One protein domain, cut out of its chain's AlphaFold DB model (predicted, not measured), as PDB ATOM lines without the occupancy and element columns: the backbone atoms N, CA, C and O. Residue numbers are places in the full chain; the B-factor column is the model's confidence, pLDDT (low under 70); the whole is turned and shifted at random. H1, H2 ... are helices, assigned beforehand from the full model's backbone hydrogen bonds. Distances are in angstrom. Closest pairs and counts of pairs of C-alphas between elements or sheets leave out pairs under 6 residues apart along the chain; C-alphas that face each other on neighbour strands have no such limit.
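Overview. This is residues 3 to 83 of the 97 residues of an uncharacterized protein of Labrenzia alba (UniProt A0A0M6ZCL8). H4 runs through the middle of a small helical body, with H3 folded back along it as a helical hairpin, and H2 and H5 side by side across H4. H1 is set loosely at the opposite end from H3, near H4 and H5 but touching no helix. The 81 printed residues hold five named helices, H1 to H5 in chain order, and no named strand; the class is all helix. The whole is compact, with a radius of gyration of the C-alphas of 11.9 A and spans of 33 by 27 by 18 A.

Along the chain. Find C-alpha 3 at (-26.831, 21.795, 34.507); from there H1 runs over residues 3 to 15, 18.8 A. Next come H2, residues 22 to 30, 14.1 A, and H3, residues 34 to 43, 14.4 A. H4, residues 50 to 65, starts at C-alpha 50 (-9.972, 11.604, 18.117) and spans 22.7 A. H5, residues 71 to 83, covers 18.4 A and ends at C-alpha 83 (-17.435, 8.464, 38.817).

Arrangement. Start at the hub, H4. H3 touches it at a shallow tilt of 28 degrees, opposite ways, with closest C-alphas Ala 37 and Ala 53 at 4.5 A. H2 touches residues 51 to 56 of H4, about perpendicular at 75 degrees; C-alphas 28 and 52 are closest, 4.3 A. H5 touches H2 at a shallow tilt of 17 degrees, opposite ways, closest at C-alphas 22 and 79, 5.5 A. H4 and H5 only just touch, with 3 pairs of C-alphas within 8 A, the closest Glu 59 and Arg 71 at 6.5 A. H1 and H3 are apart. In H3, H4 and H5 every O i to N i+4 pair is within hydrogen-bond range; H1 has 8 of 9, H2 3 of 5.

Size, cuts and confidence. The farthest C-alphas, Arg 3 and Ser 43, are 33.1 A apart. The printed part has no cut and no long link. Mean pLDDT of the printed part is 73.9; look for values under 70 at residues 3 to 23, 25, 67 and 77 to 83.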
ATOM      1  N   ARG A   3     -26.758  23.246  34.236       52.81
ATOM      2  CA  ARG A   3     -26.831  21.795  34.507       52.81
ATOM      3  C   ARG A   3     -27.657  20.996  33.485       52.81
ATOM      4  O   ARG A   3     -27.369  19.826  33.266       52.81
ATOM      5  N   TRP A   4     -28.655  21.611  32.845       53.97
ATOM      6  CA  TRP A   4     -29.568  20.911  31.925       53.97
ATOM      7  C   TRP A   4     -28.992  20.688  30.522       53.97
ATOM      8  O   TRP A   4     -29.274  19.668  29.896       53.97
ATOM      9  N   VAL A   5     -28.178  21.621  30.025       60.25
ATOM     10  CA  VAL A   5     -27.537  21.498  28.705       60.25
ATOM     11  C   VAL A   5     -26.462  20.412  28.745       60.25
ATOM     12  O   VAL A   5     -26.361  19.596  27.832       60.25
ATOM     13  N   LEU A   6     -25.733  20.329  29.858       58.59
ATOM     14  CA  LEU A   6     -24.661  19.359  30.043       58.59
ATOM     15  C   LEU A   6     -25.175  17.914  30.112       58.59
ATOM     16  O   LEU A   6     -24.592  17.029  29.494       58.59
ATOM     17  N   GLY A   7     -26.312  17.689  30.782       59.75
ATOM     18  CA  GLY A   7     -26.963  16.377  30.817       59.75
ATOM     19  C   GLY A   7     -27.360  15.870  29.428       59.75
ATOM     20  O   GLY A   7     -27.244  14.680  29.159       59.75
ATOM     21  N   LYS A   8     -27.749  16.767  28.510       59.09
ATOM     22  CA  LYS A   8     -28.073  16.399  27.122       59.09
ATOM     23  C   LYS A   8     -26.834  16.019  26.315       59.09
ATOM     24  O   LYS A   8     -26.892  15.067  25.549       59.09
ATOM     25  N   VAL A   9     -25.722  16.729  26.507       61.47
ATOM     26  CA  VAL A   9     -24.444  16.424  25.840       61.47
ATOM     27  C   VAL A   9     -23.881  15.089  26.336       61.47
ATOM     28  O   VAL A   9     -23.494  14.252  25.527       61.47
ATOM     29  N   LEU A  10     -23.921  14.850  27.649       58.78
ATOM     30  CA  LEU A  10     -23.537  13.574  28.262       58.78
ATOM     31  C   LEU A  10     -24.431  12.416  27.798       58.78
ATOM     32  O   LEU A  10     -23.912  11.369  27.429       58.78
ATOM     33  N   ALA A  11     -25.752  12.615  27.737       58.59
ATOM     34  CA  ALA A  11     -26.676  11.603  27.227       58.59
ATOM     35  C   ALA A  11     -26.410  11.269  25.750       58.59
ATOM     36  O   ALA A  11     -26.440  10.100  25.375       58.59
ATOM     37  N   LEU A  12     -26.092  12.272  24.920       57.75
ATOM     38  CA  LEU A  12     -25.727  12.053  23.518       57.75
ATOM     39  C   LEU A  12     -24.448  11.210  23.393       57.75
ATOM     40  O   LEU A  12     -24.361  10.337  22.534       57.75
ATOM     41  N   LEU A  13     -23.473  11.445  24.276       57.97
ATOM     42  CA  LEU A  13     -22.190  10.741  24.282       57.97
ATOM     43  C   LEU A  13     -22.309   9.307  24.819       57.97
ATOM     44  O   LEU A  13     -21.660   8.410  24.286       57.97
ATOM     45  N   SER A  14     -23.198   9.064  25.790       50.84
ATOM     46  CA  SER A  14     -23.544   7.707  26.236       50.84
ATOM     47  C   SER A  14     -24.256   6.889  25.154       50.84
ATOM     48  O   SER A  14     -23.993   5.697  25.041       50.84
ATOM     49  N   VAL A  15     -25.109   7.509  24.327       53.81
ATOM     50  CA  VAL A  15     -25.763   6.831  23.185       53.81
ATOM     51  C   VAL A  15     -24.750   6.420  22.110       53.81
ATOM     52  O   VAL A  15     -24.932   5.400  21.453       53.81
ATOM     53  N   LEU A  16     -23.653   7.168  21.965       54.59
ATOM     54  CA  LEU A  16     -22.556   6.850  21.046       54.59
ATOM     55  C   LEU A  16     -21.600   5.764  21.577       54.59
ATOM     56  O   LEU A  16     -20.671   5.385  20.868       54.59
ATOM     57  N   GLY A  17     -21.801   5.257  22.801       48.34
ATOM     58  CA  GLY A  17     -20.971   4.194  23.377       48.34
ATOM     59  C   GLY A  17     -19.518   4.602  23.639       48.34
ATOM     60  O   GLY A  17     -18.671   3.731  23.817       48.34
ATOM     61  N   ILE A  18     -19.214   5.905  23.658       54.47
ATOM     62  CA  ILE A  18     -17.855   6.412  23.863       54.47
ATOM     63  C   ILE A  18     -17.603   6.491  25.372       54.47
ATOM     64  O   ILE A  18     -18.210   7.333  26.044       54.47
ATOM     65  N   PRO A  19     -16.705   5.663  25.941       56.22
ATOM     66  CA  PRO A  19     -16.285   5.843  27.316       56.22
ATOM     67  C   PRO A  19     -15.461   7.131  27.387       56.22
ATOM     68  O   PRO A  19     -14.272   7.157  27.066       56.22
ATOM     69  N   LEU A  20     -16.101   8.223  27.800       60.06
ATOM     70  CA  LEU A  20     -15.418   9.447  28.209       60.06
ATOM     71  C   LEU A  20     -14.687   9.156  29.517       60.06
ATOM     72  O   LEU A  20     -15.188   9.383  30.621       60.06
ATOM     73  N   THR A  21     -13.504   8.566  29.382       62.94
ATOM     74  CA  THR A  21     -12.622   8.325  30.511       62.94
ATOM     75  C   THR A  21     -11.995   9.642  30.947       62.94
ATOM     76  O   THR A  21     -11.773  10.559  30.151       62.94
ATOM     77  N   SER A  22     -11.659   9.727  32.227       62.72
ATOM     78  CA  SER A  22     -10.905  10.841  32.800       62.72
ATOM     79  C   SER A  22      -9.578  11.090  32.066       62.72
ATOM     80  O   SER A  22      -9.141  12.234  31.958       62.72
ATOM     81  N   ALA A  23      -8.981  10.052  31.469       64.75
ATOM     82  CA  ALA A  23      -7.806  10.175  30.610       64.75
ATOM     83  C   ALA A  23      -8.097  10.951  29.312       64.75
ATOM     84  O   ALA A  23      -7.298  11.792  28.910       64.75
ATOM     85  N   VAL A  24      -9.246  10.734  28.663       71.62
ATOM     86  CA  VAL A  24      -9.638  11.487  27.455       71.62
ATOM     87  C   VAL A  24      -9.876  12.965  27.786       71.62
ATOM     88  O   VAL A  24      -9.459  13.835  27.025       71.62
ATOM     89  N   ALA A  25     -10.466  13.255  28.949       69.75
ATOM     90  CA  ALA A  25     -10.671  14.622  29.437       69.75
ATOM     91  C   ALA A  25      -9.373  15.342  29.834       69.75
ATOM     92  O   ALA A  25      -9.296  16.564  29.775       69.75
ATOM     93  N   GLN A  26      -8.327  14.612  30.225       71.81
ATOM     94  CA  GLN A  26      -7.007  15.212  30.417       71.81
ATOM     95  C   GLN A  26      -6.280  15.425  29.090       71.81
ATOM     96  O   GLN A  26      -5.691  16.484  28.886       71.81
ATOM     97  N   ASN A  27      -6.386  14.469  28.164       79.69
ATOM     98  CA  ASN A  27      -5.793  14.586  26.835       79.69
ATOM     99  C   ASN A  27      -6.451  15.685  25.991       79.69
ATOM    100  O   ASN A  27      -5.779  16.265  25.150       79.69
ATOM    101  N   SER A  28      -7.719  16.052  26.220       80.94
ATOM    102  CA  SER A  28      -8.358  17.165  25.492       80.94
ATOM    103  C   SER A  28      -7.604  18.491  25.667       80.94
ATOM    104  O   SER A  28      -7.609  19.326  24.756       80.94
ATOM    105  N   ARG A  29      -6.882  18.668  26.788       80.50
ATOM    106  CA  ARG A  29      -6.077  19.867  27.084       80.50
ATOM    107  C   ARG A  29      -4.993  20.145  26.053       80.50
ATOM    108  O   ARG A  29      -4.665  21.311  25.862       80.50
ATOM    109  N   GLN A  30      -4.483  19.118  25.372       85.44
ATOM    110  CA  GLN A  30      -3.455  19.292  24.342       85.44
ATOM    111  C   GLN A  30      -3.955  20.095  23.135       85.44
ATOM    112  O   GLN A  30      -3.172  20.680  22.390       85.44
ATOM    113  N   PHE A  31      -5.274  20.161  22.946       87.12
ATOM    114  CA  PHE A  31      -5.884  20.992  21.923       87.12
ATOM    115  C   PHE A  31      -6.167  22.380  22.495       87.12
ATOM    116  O   PHE A  31      -7.172  22.606  23.169       87.12
ATOM    117  N   GLU A  32      -5.269  23.321  22.215       85.62
ATOM    118  CA  GLU A  32      -5.358  24.711  22.688       85.62
ATOM    119  C   GLU A  32      -6.418  25.545  21.952       85.62
ATOM    120  O   GLU A  32      -6.814  26.610  22.421       85.62
ATOM    121  N   SER A  33      -6.914  25.068  20.804       87.25
ATOM    122  CA  SER A  33      -7.893  25.794  19.996       87.25
ATOM    123  C   SER A  33      -8.919  24.862  19.338       87.25
ATOM    124  O   SER A  33      -8.624  23.697  19.056       87.25
ATOM    125  N   PRO A  34     -10.120  25.366  18.997       87.25
ATOM    126  CA  PRO A  34     -11.087  24.583  18.233       87.25
ATOM    127  C   PRO A  34     -10.586  24.269  16.815       87.25
ATOM    128  O   PRO A  34     -10.984  23.268  16.224       87.25
ATOM    129  N   ALA A  35      -9.703  25.100  16.253       89.88
ATOM    130  CA  ALA A  35      -9.128  24.863  14.934       89.88
ATOM    131  C   ALA A  35      -8.186  23.648  14.934       89.88
ATOM    132  O   ALA A  35      -8.293  22.813  14.036       89.88
ATOM    133  N   SER A  36      -7.326  23.507  15.952       89.94
ATOM    134  CA  SER A  36      -6.397  22.374  16.056       89.94
ATOM    135  C   SER A  36      -7.126  21.053  16.300       89.94
ATOM    136  O   SER A  36      -6.850  20.071  15.615       89.94
ATOM    137  N   ALA A  37      -8.131  21.045  17.178       88.12
ATOM    138  CA  ALA A  37      -8.977  19.873  17.401       88.12
ATOM    139  C   ALA A  37      -9.720  19.434  16.126       88.12
ATOM    140  O   ALA A  37      -9.769  18.252  15.784       88.12
ATOM    141  N   ARG A  38     -10.264  20.396  15.369       89.50
ATOM    142  CA  ARG A  38     -10.959  20.109  14.109       89.50
ATOM    143  C   ARG A  38     -10.009  19.620  13.017       89.50
ATOM    144  O   ARG A  38     -10.392  18.749  12.240       89.50
ATOM    145  N   ALA A  39      -8.799  20.173  12.947       91.44
ATOM    146  CA  ALA A  39      -7.771  19.721  12.017       91.44
ATOM    147  C   ALA A  39      -7.352  18.277  12.319       91.44
ATOM    148  O   ALA A  39      -7.287  17.469  11.397       91.44
ATOM    149  N   TYR A  40      -7.164  17.934  13.598       87.81
ATOM    150  CA  TYR A  40      -6.844  16.570  14.009       87.81
ATOM    151  C   TYR A  40      -7.932  15.579  13.595       87.81
ATOM    152  O   TYR A  40      -7.631  14.612  12.908       87.81
ATOM    153  N   LEU A  41      -9.198  15.850  13.934       88.88
ATOM    154  CA  LEU A  41     -10.323  14.977  13.570       88.88
ATOM    155  C   LEU A  41     -10.491  14.806  12.062       88.88
ATOM    156  O   LEU A  41     -10.932  13.762  11.599       88.88
ATOM    157  N   ARG A  42     -10.161  15.840  11.286       90.00
ATOM    158  CA  ARG A  42     -10.235  15.772   9.827       90.00
ATOM    159  C   ARG A  42      -9.172  14.845   9.245       90.00
ATOM    160  O   ARG A  42      -9.454  14.158   8.271       90.00
ATOM    161  N   SER A  43      -7.972  14.867   9.815       87.44
ATOM    162  CA  SER A  43      -6.842  14.063   9.346       87.44
ATOM    163  C   SER A  43      -6.849  12.646   9.924       87.44
ATOM    164  O   SER A  43      -6.446  11.715   9.240       87.44
ATOM    165  N   ASN A  44      -7.312  12.481  11.165       85.00
ATOM    166  CA  ASN A  44      -7.287  11.234  11.928       85.00
ATOM    167  C   ASN A  44      -8.626  11.028  12.667       85.00
ATOM    168  O   ASN A  44      -8.673  11.146  13.896       85.00
ATOM    169  N   PRO A  45      -9.727  10.750  11.943       78.19
ATOM    170  CA  PRO A  45     -11.062  10.627  12.536       78.19
ATOM    171  C   PRO A  45     -11.182   9.468  13.537       78.19
ATOM    172  O   PRO A  45     -11.899   9.606  14.521       78.19
ATOM    173  N   ASP A  46     -10.428   8.386  13.331       81.75
ATOM    174  CA  ASP A  46     -10.372   7.212  14.218       81.75
ATOM    175  C   ASP A  46      -9.038   7.127  14.984       81.75
ATOM    176  O   ASP A  46      -8.649   6.076  15.494       81.75
ATOM    177  N   GLY A  47      -8.293   8.237  15.029       77.69
ATOM    178  CA  GLY A  47      -7.017   8.311  15.728       77.69
ATOM    179  C   GLY A  47      -7.169   8.109  17.241       77.69
ATOM    180  O   GLY A  47      -8.238   8.368  17.802       77.69
ATOM    181  N   PRO A  48      -6.091   7.722  17.945       79.62
ATOM    182  CA  PRO A  48      -6.132   7.495  19.392       79.62
ATOM    183  C   PRO A  48      -6.586   8.733  20.182       79.62
ATOM    184  O   PRO A  48      -7.133   8.607  21.276       79.62
ATOM    185  N   GLU A  49      -6.417   9.934  19.620       83.75
ATOM    186  CA  GLU A  49      -6.790  11.198  20.258       83.75
ATOM    187  C   GLU A  49      -8.053  11.813  19.645       83.75
ATOM    188  O   GLU A  49      -8.432  12.922  20.016       83.75
ATOM    189  N   ALA A  50      -8.748  11.109  18.743       84.69
ATOM    190  CA  ALA A  50      -9.972  11.604  18.117       84.69
ATOM    191  C   ALA A  50     -11.044  11.930  19.166       84.69
ATOM    192  O   ALA A  50     -11.649  13.000  19.139       84.69
ATOM    193  N   ASN A  51     -11.194  11.071  20.177       82.81
ATOM    194  CA  ASN A  51     -12.101  11.320  21.299       82.81
ATOM    195  C   ASN A  51     -11.702  12.567  22.109       82.81
ATOM    196  O   ASN A  51     -12.566  13.338  22.524       82.81
ATOM    197  N   ALA A  52     -10.400  12.803  22.301       84.88
ATOM    198  CA  ALA A  52      -9.887  13.971  23.016       84.88
ATOM    199  C   ALA A  52     -10.064  15.264  22.200       84.88
ATOM    200  O   ALA A  52     -10.453  16.295  22.749       84.88
ATOM    201  N   ALA A  53      -9.849  15.201  20.886       87.44
ATOM    202  CA  ALA A  53     -10.081  16.303  19.961       87.44
ATOM    203  C   ALA A  53     -11.574  16.656  19.878       87.44
ATOM    204  O   ALA A  53     -11.952  17.826  19.939       87.44
ATOM    205  N   PHE A  54     -12.444  15.649  19.808       85.69
ATOM    206  CA  PHE A  54     -13.886  15.856  19.845       85.69
ATOM    207  C   PHE A  54     -14.323  16.503  21.162       85.69
ATOM    208  O   PHE A  54     -15.052  17.496  21.151       85.69
ATOM    209  N   LEU A  55     -13.825  16.001  22.291       84.81
ATOM    210  CA  LEU A  55     -14.124  16.571  23.599       84.81
ATOM    211  C   LEU A  55     -13.650  18.027  23.712       84.81
ATOM    212  O   LEU A  55     -14.406  18.870  24.187       84.81
ATOM    213  N   ALA A  56     -12.465  18.356  23.192       87.56
ATOM    214  CA  ALA A  56     -11.981  19.733  23.147       87.56
ATOM    215  C   ALA A  56     -12.931  20.659  22.366       87.56
ATOM    216  O   ALA A  56     -13.223  21.768  22.812       87.56
ATOM    217  N   LEU A  57     -13.482  20.210  21.232       88.56
ATOM    218  CA  LEU A  57     -14.486  20.987  20.490       88.56
ATOM    219  C   LEU A  57     -15.757  21.231  21.308       88.56
ATOM    220  O   LEU A  57     -16.302  22.338  21.278       88.56
ATOM    221  N   VAL A  58     -16.218  20.213  22.035       85.06
ATOM    222  CA  VAL A  58     -17.377  20.317  22.927       85.06
ATOM    223  C   VAL A  58     -17.097  21.298  24.067       85.06
ATOM    224  O   VAL A  58     -17.933  22.156  24.341       85.06
ATOM    225  N   GLU A  59     -15.913  21.241  24.680       84.31
ATOM    226  CA  GLU A  59     -15.474  22.177  25.721       84.31
ATOM    227  C   GLU A  59     -15.495  23.625  25.213       84.31
ATOM    228  O   GLU A  59     -16.148  24.478  25.814       84.31
ATOM    229  N   PHE A  60     -14.869  23.907  24.062       87.31
ATOM    230  CA  PHE A  60     -14.870  25.253  23.475       87.31
ATOM    231  C   PHE A  60     -16.283  25.756  23.166       87.31
ATOM    232  O   PHE A  60     -16.571  26.948  23.314       87.31
ATOM    233  N   ARG A  61     -17.182  24.860  22.742       85.62
ATOM    234  CA  ARG A  61     -18.583  25.205  22.496       85.62
ATOM    235  C   ARG A  61     -19.315  25.539  23.796       85.62
ATOM    236  O   ARG A  61     -19.994  26.560  23.847       85.62
ATOM    237  N   LEU A  62     -19.128  24.733  24.839       81.31
ATOM    238  CA  LEU A  62     -19.725  24.945  26.157       81.31
ATOM    239  C   LEU A  62     -19.259  26.251  26.797       81.31
ATOM    240  O   LEU A  62     -20.094  26.989  27.315       81.31
ATOM    241  N   MET A  63     -17.963  26.564  26.712       83.00
ATOM    242  CA  MET A  63     -17.396  27.826  27.205       83.00
ATOM    243  C   MET A  63     -17.976  29.034  26.462       83.00
ATOM    244  O   MET A  63     -18.268  30.060  27.070       83.00
ATOM    245  N   ARG A  64     -18.182  28.915  25.143       83.81
ATOM    246  CA  ARG A  64     -18.811  29.973  24.339       83.81
ATOM    247  C   ARG A  64     -20.278  30.187  24.719       83.81
ATOM    248  O   ARG A  64     -20.740  31.321  24.718       83.81
ATOM    249  N   GLU A  65     -21.010  29.115  25.002       80.00
ATOM    250  CA  GLU A  65     -22.431  29.181  25.369       80.00
ATOM    251  C   GLU A  65     -22.653  29.562  26.843       80.00
ATOM    252  O   GLU A  65     -23.722  30.060  27.188       80.00
ATOM    253  N   ASN A  66     -21.651  29.369  27.708       76.81
ATOM    254  CA  ASN A  66     -21.717  29.649  29.142       76.81
ATOM    255  C   ASN A  66     -20.529  30.532  29.564       76.81
ATOM    256  O   ASN A  66     -19.532  30.014  30.075       76.81
ATOM    257  N   PRO A  67     -20.613  31.863  29.370       68.88
ATOM    258  CA  PRO A  67     -19.574  32.780  29.824       68.88
ATOM    259  C   PRO A  67     -19.441  32.691  31.352       68.88
ATOM    260  O   PRO A  67     -20.389  32.972  32.081       68.88
ATOM    261  N   GLY A  68     -18.273  32.249  31.825       72.38
ATOM    262  CA  GLY A  68     -17.980  31.988  33.241       72.38
ATOM    263  C   GLY A  68     -17.684  30.523  33.570       72.38
ATOM    264  O   GLY A  68     -17.261  30.242  34.684       72.38
ATOM    265  N   LEU A  69     -17.870  29.605  32.618       76.56
ATOM    266  CA  LEU A  69     -17.536  28.194  32.781       76.56
ATOM    267  C   LEU A  69     -16.108  27.938  32.275       76.56
ATOM    268  O   LEU A  69     -15.813  28.156  31.097       76.56
ATOM    269  N   SER A  70     -15.219  27.484  33.156       80.06
ATOM    270  CA  SER A  70     -13.818  27.216  32.817       80.06
ATOM    271  C   SER A  70     -13.620  25.802  32.280       80.06
ATOM    272  O   SER A  70     -14.356  24.872  32.614       80.06
ATOM    273  N   ARG A  71     -12.563  25.609  31.488       74.88
ATOM    274  CA  ARG A  71     -12.185  24.290  30.968       74.88
ATOM    275  C   ARG A  71     -11.950  23.271  32.088       74.88
ATOM    276  O   ARG A  71     -12.424  22.143  31.999       74.88
ATOM    277  N   ASP A  72     -11.289  23.683  33.171       77.56
ATOM    278  CA  ASP A  72     -11.076  22.849  34.358       77.56
ATOM    279  C   ASP A  72     -12.384  22.434  35.043       77.56
ATOM    280  O   ASP A  72     -12.499  21.297  35.497       77.56
ATOM    281  N   GLU A  73     -13.389  23.312  35.083       76.50
ATOM    282  CA  GLU A  73     -14.706  22.988  35.639       76.50
ATOM    283  C   GLU A  73     -15.438  21.978  34.758       76.50
ATOM    284  O   GLU A  73     -15.997  21.016  35.277       76.50
ATOM    285  N   ILE A  74     -15.370  22.133  33.430       73.81
ATOM    286  CA  ILE A  74     -15.931  21.165  32.481       73.81
ATOM    287  C   ILE A  74     -15.293  19.785  32.687       73.81
ATOM    288  O   ILE A  74     -16.006  18.797  32.860       73.81
ATOM    289  N   ILE A  75     -13.959  19.720  32.734       73.69
ATOM    290  CA  ILE A  75     -13.206  18.473  32.933       73.69
ATOM    291  C   ILE A  75     -13.527  17.848  34.296       73.69
ATOM    292  O   ILE A  75     -13.790  16.648  34.377       73.69
ATOM    293  N   ASN A  76     -13.570  18.642  35.370       73.94
ATOM    294  CA  ASN A  76     -13.946  18.147  36.694       73.94
ATOM    295  C   ASN A  76     -15.386  17.630  36.728       73.94
ATOM    296  O   ASN A  76     -15.644  16.598  37.344       73.94
ATOM    297  N   MET A  77     -16.318  18.288  36.040       68.31
ATOM    298  CA  MET A  77     -17.702  17.825  35.930       68.31
ATOM    299  C   MET A  77     -17.821  16.524  35.128       68.31
ATOM    300  O   MET A  77     -18.620  15.662  35.501       68.31
ATOM    301  N   PHE A  78     -17.025  16.346  34.070       68.69
ATOM    302  CA  PHE A  78     -16.931  15.067  33.360       68.69
ATOM    303  C   PHE A  78     -16.375  13.970  34.274       68.69
ATOM    304  O   PHE A  78     -16.994  12.917  34.397       68.69
ATOM    305  N   ASN A  79     -15.289  14.239  35.004       65.12
ATOM    306  CA  ASN A  79     -14.699  13.285  35.950       65.12
ATOM    307  C   ASN A  79     -15.671  12.889  37.074       65.12
ATOM    308  O   ASN A  79     -15.757  11.717  37.436       65.12
ATOM    309  N   GLN A  80     -16.438  13.844  37.609       63.41
ATOM    310  CA  GLN A  80     -17.438  13.579  38.645       63.41
ATOM    311  C   GLN A  80     -18.631  12.766  38.116       63.41
ATOM    312  O   GLN A  80     -19.099  11.864  38.809       63.41
ATOM    313  N   ASN A  81     -19.100  13.026  36.890       55.66
ATOM    314  CA  ASN A  81     -20.197  12.259  36.283       55.66
ATOM    315  C   ASN A  81     -19.773  10.861  35.817       55.66
ATOM    316  O   ASN A  81     -20.578   9.932  35.908       55.66
ATOM    317  N   THR A  82     -18.526  10.673  35.375       52.62
ATOM    318  CA  THR A  82     -17.976   9.338  35.102       52.62
ATOM    319  C   THR A  82     -17.872   8.535  36.396       52.62
ATOM    320  O   THR A  82     -18.301   7.388  36.424       52.62
ATOM    321  N   SER A  83     -17.427   9.133  37.506       48.16
ATOM    322  CA  SER A  83     -17.435   8.464  38.817       48.16
ATOM    323  C   SER A  83     -18.848   8.141  39.320       48.16
ATOM    324  O   SER A  83     -19.050   7.100  39.938       48.16
TER     325      SER A  83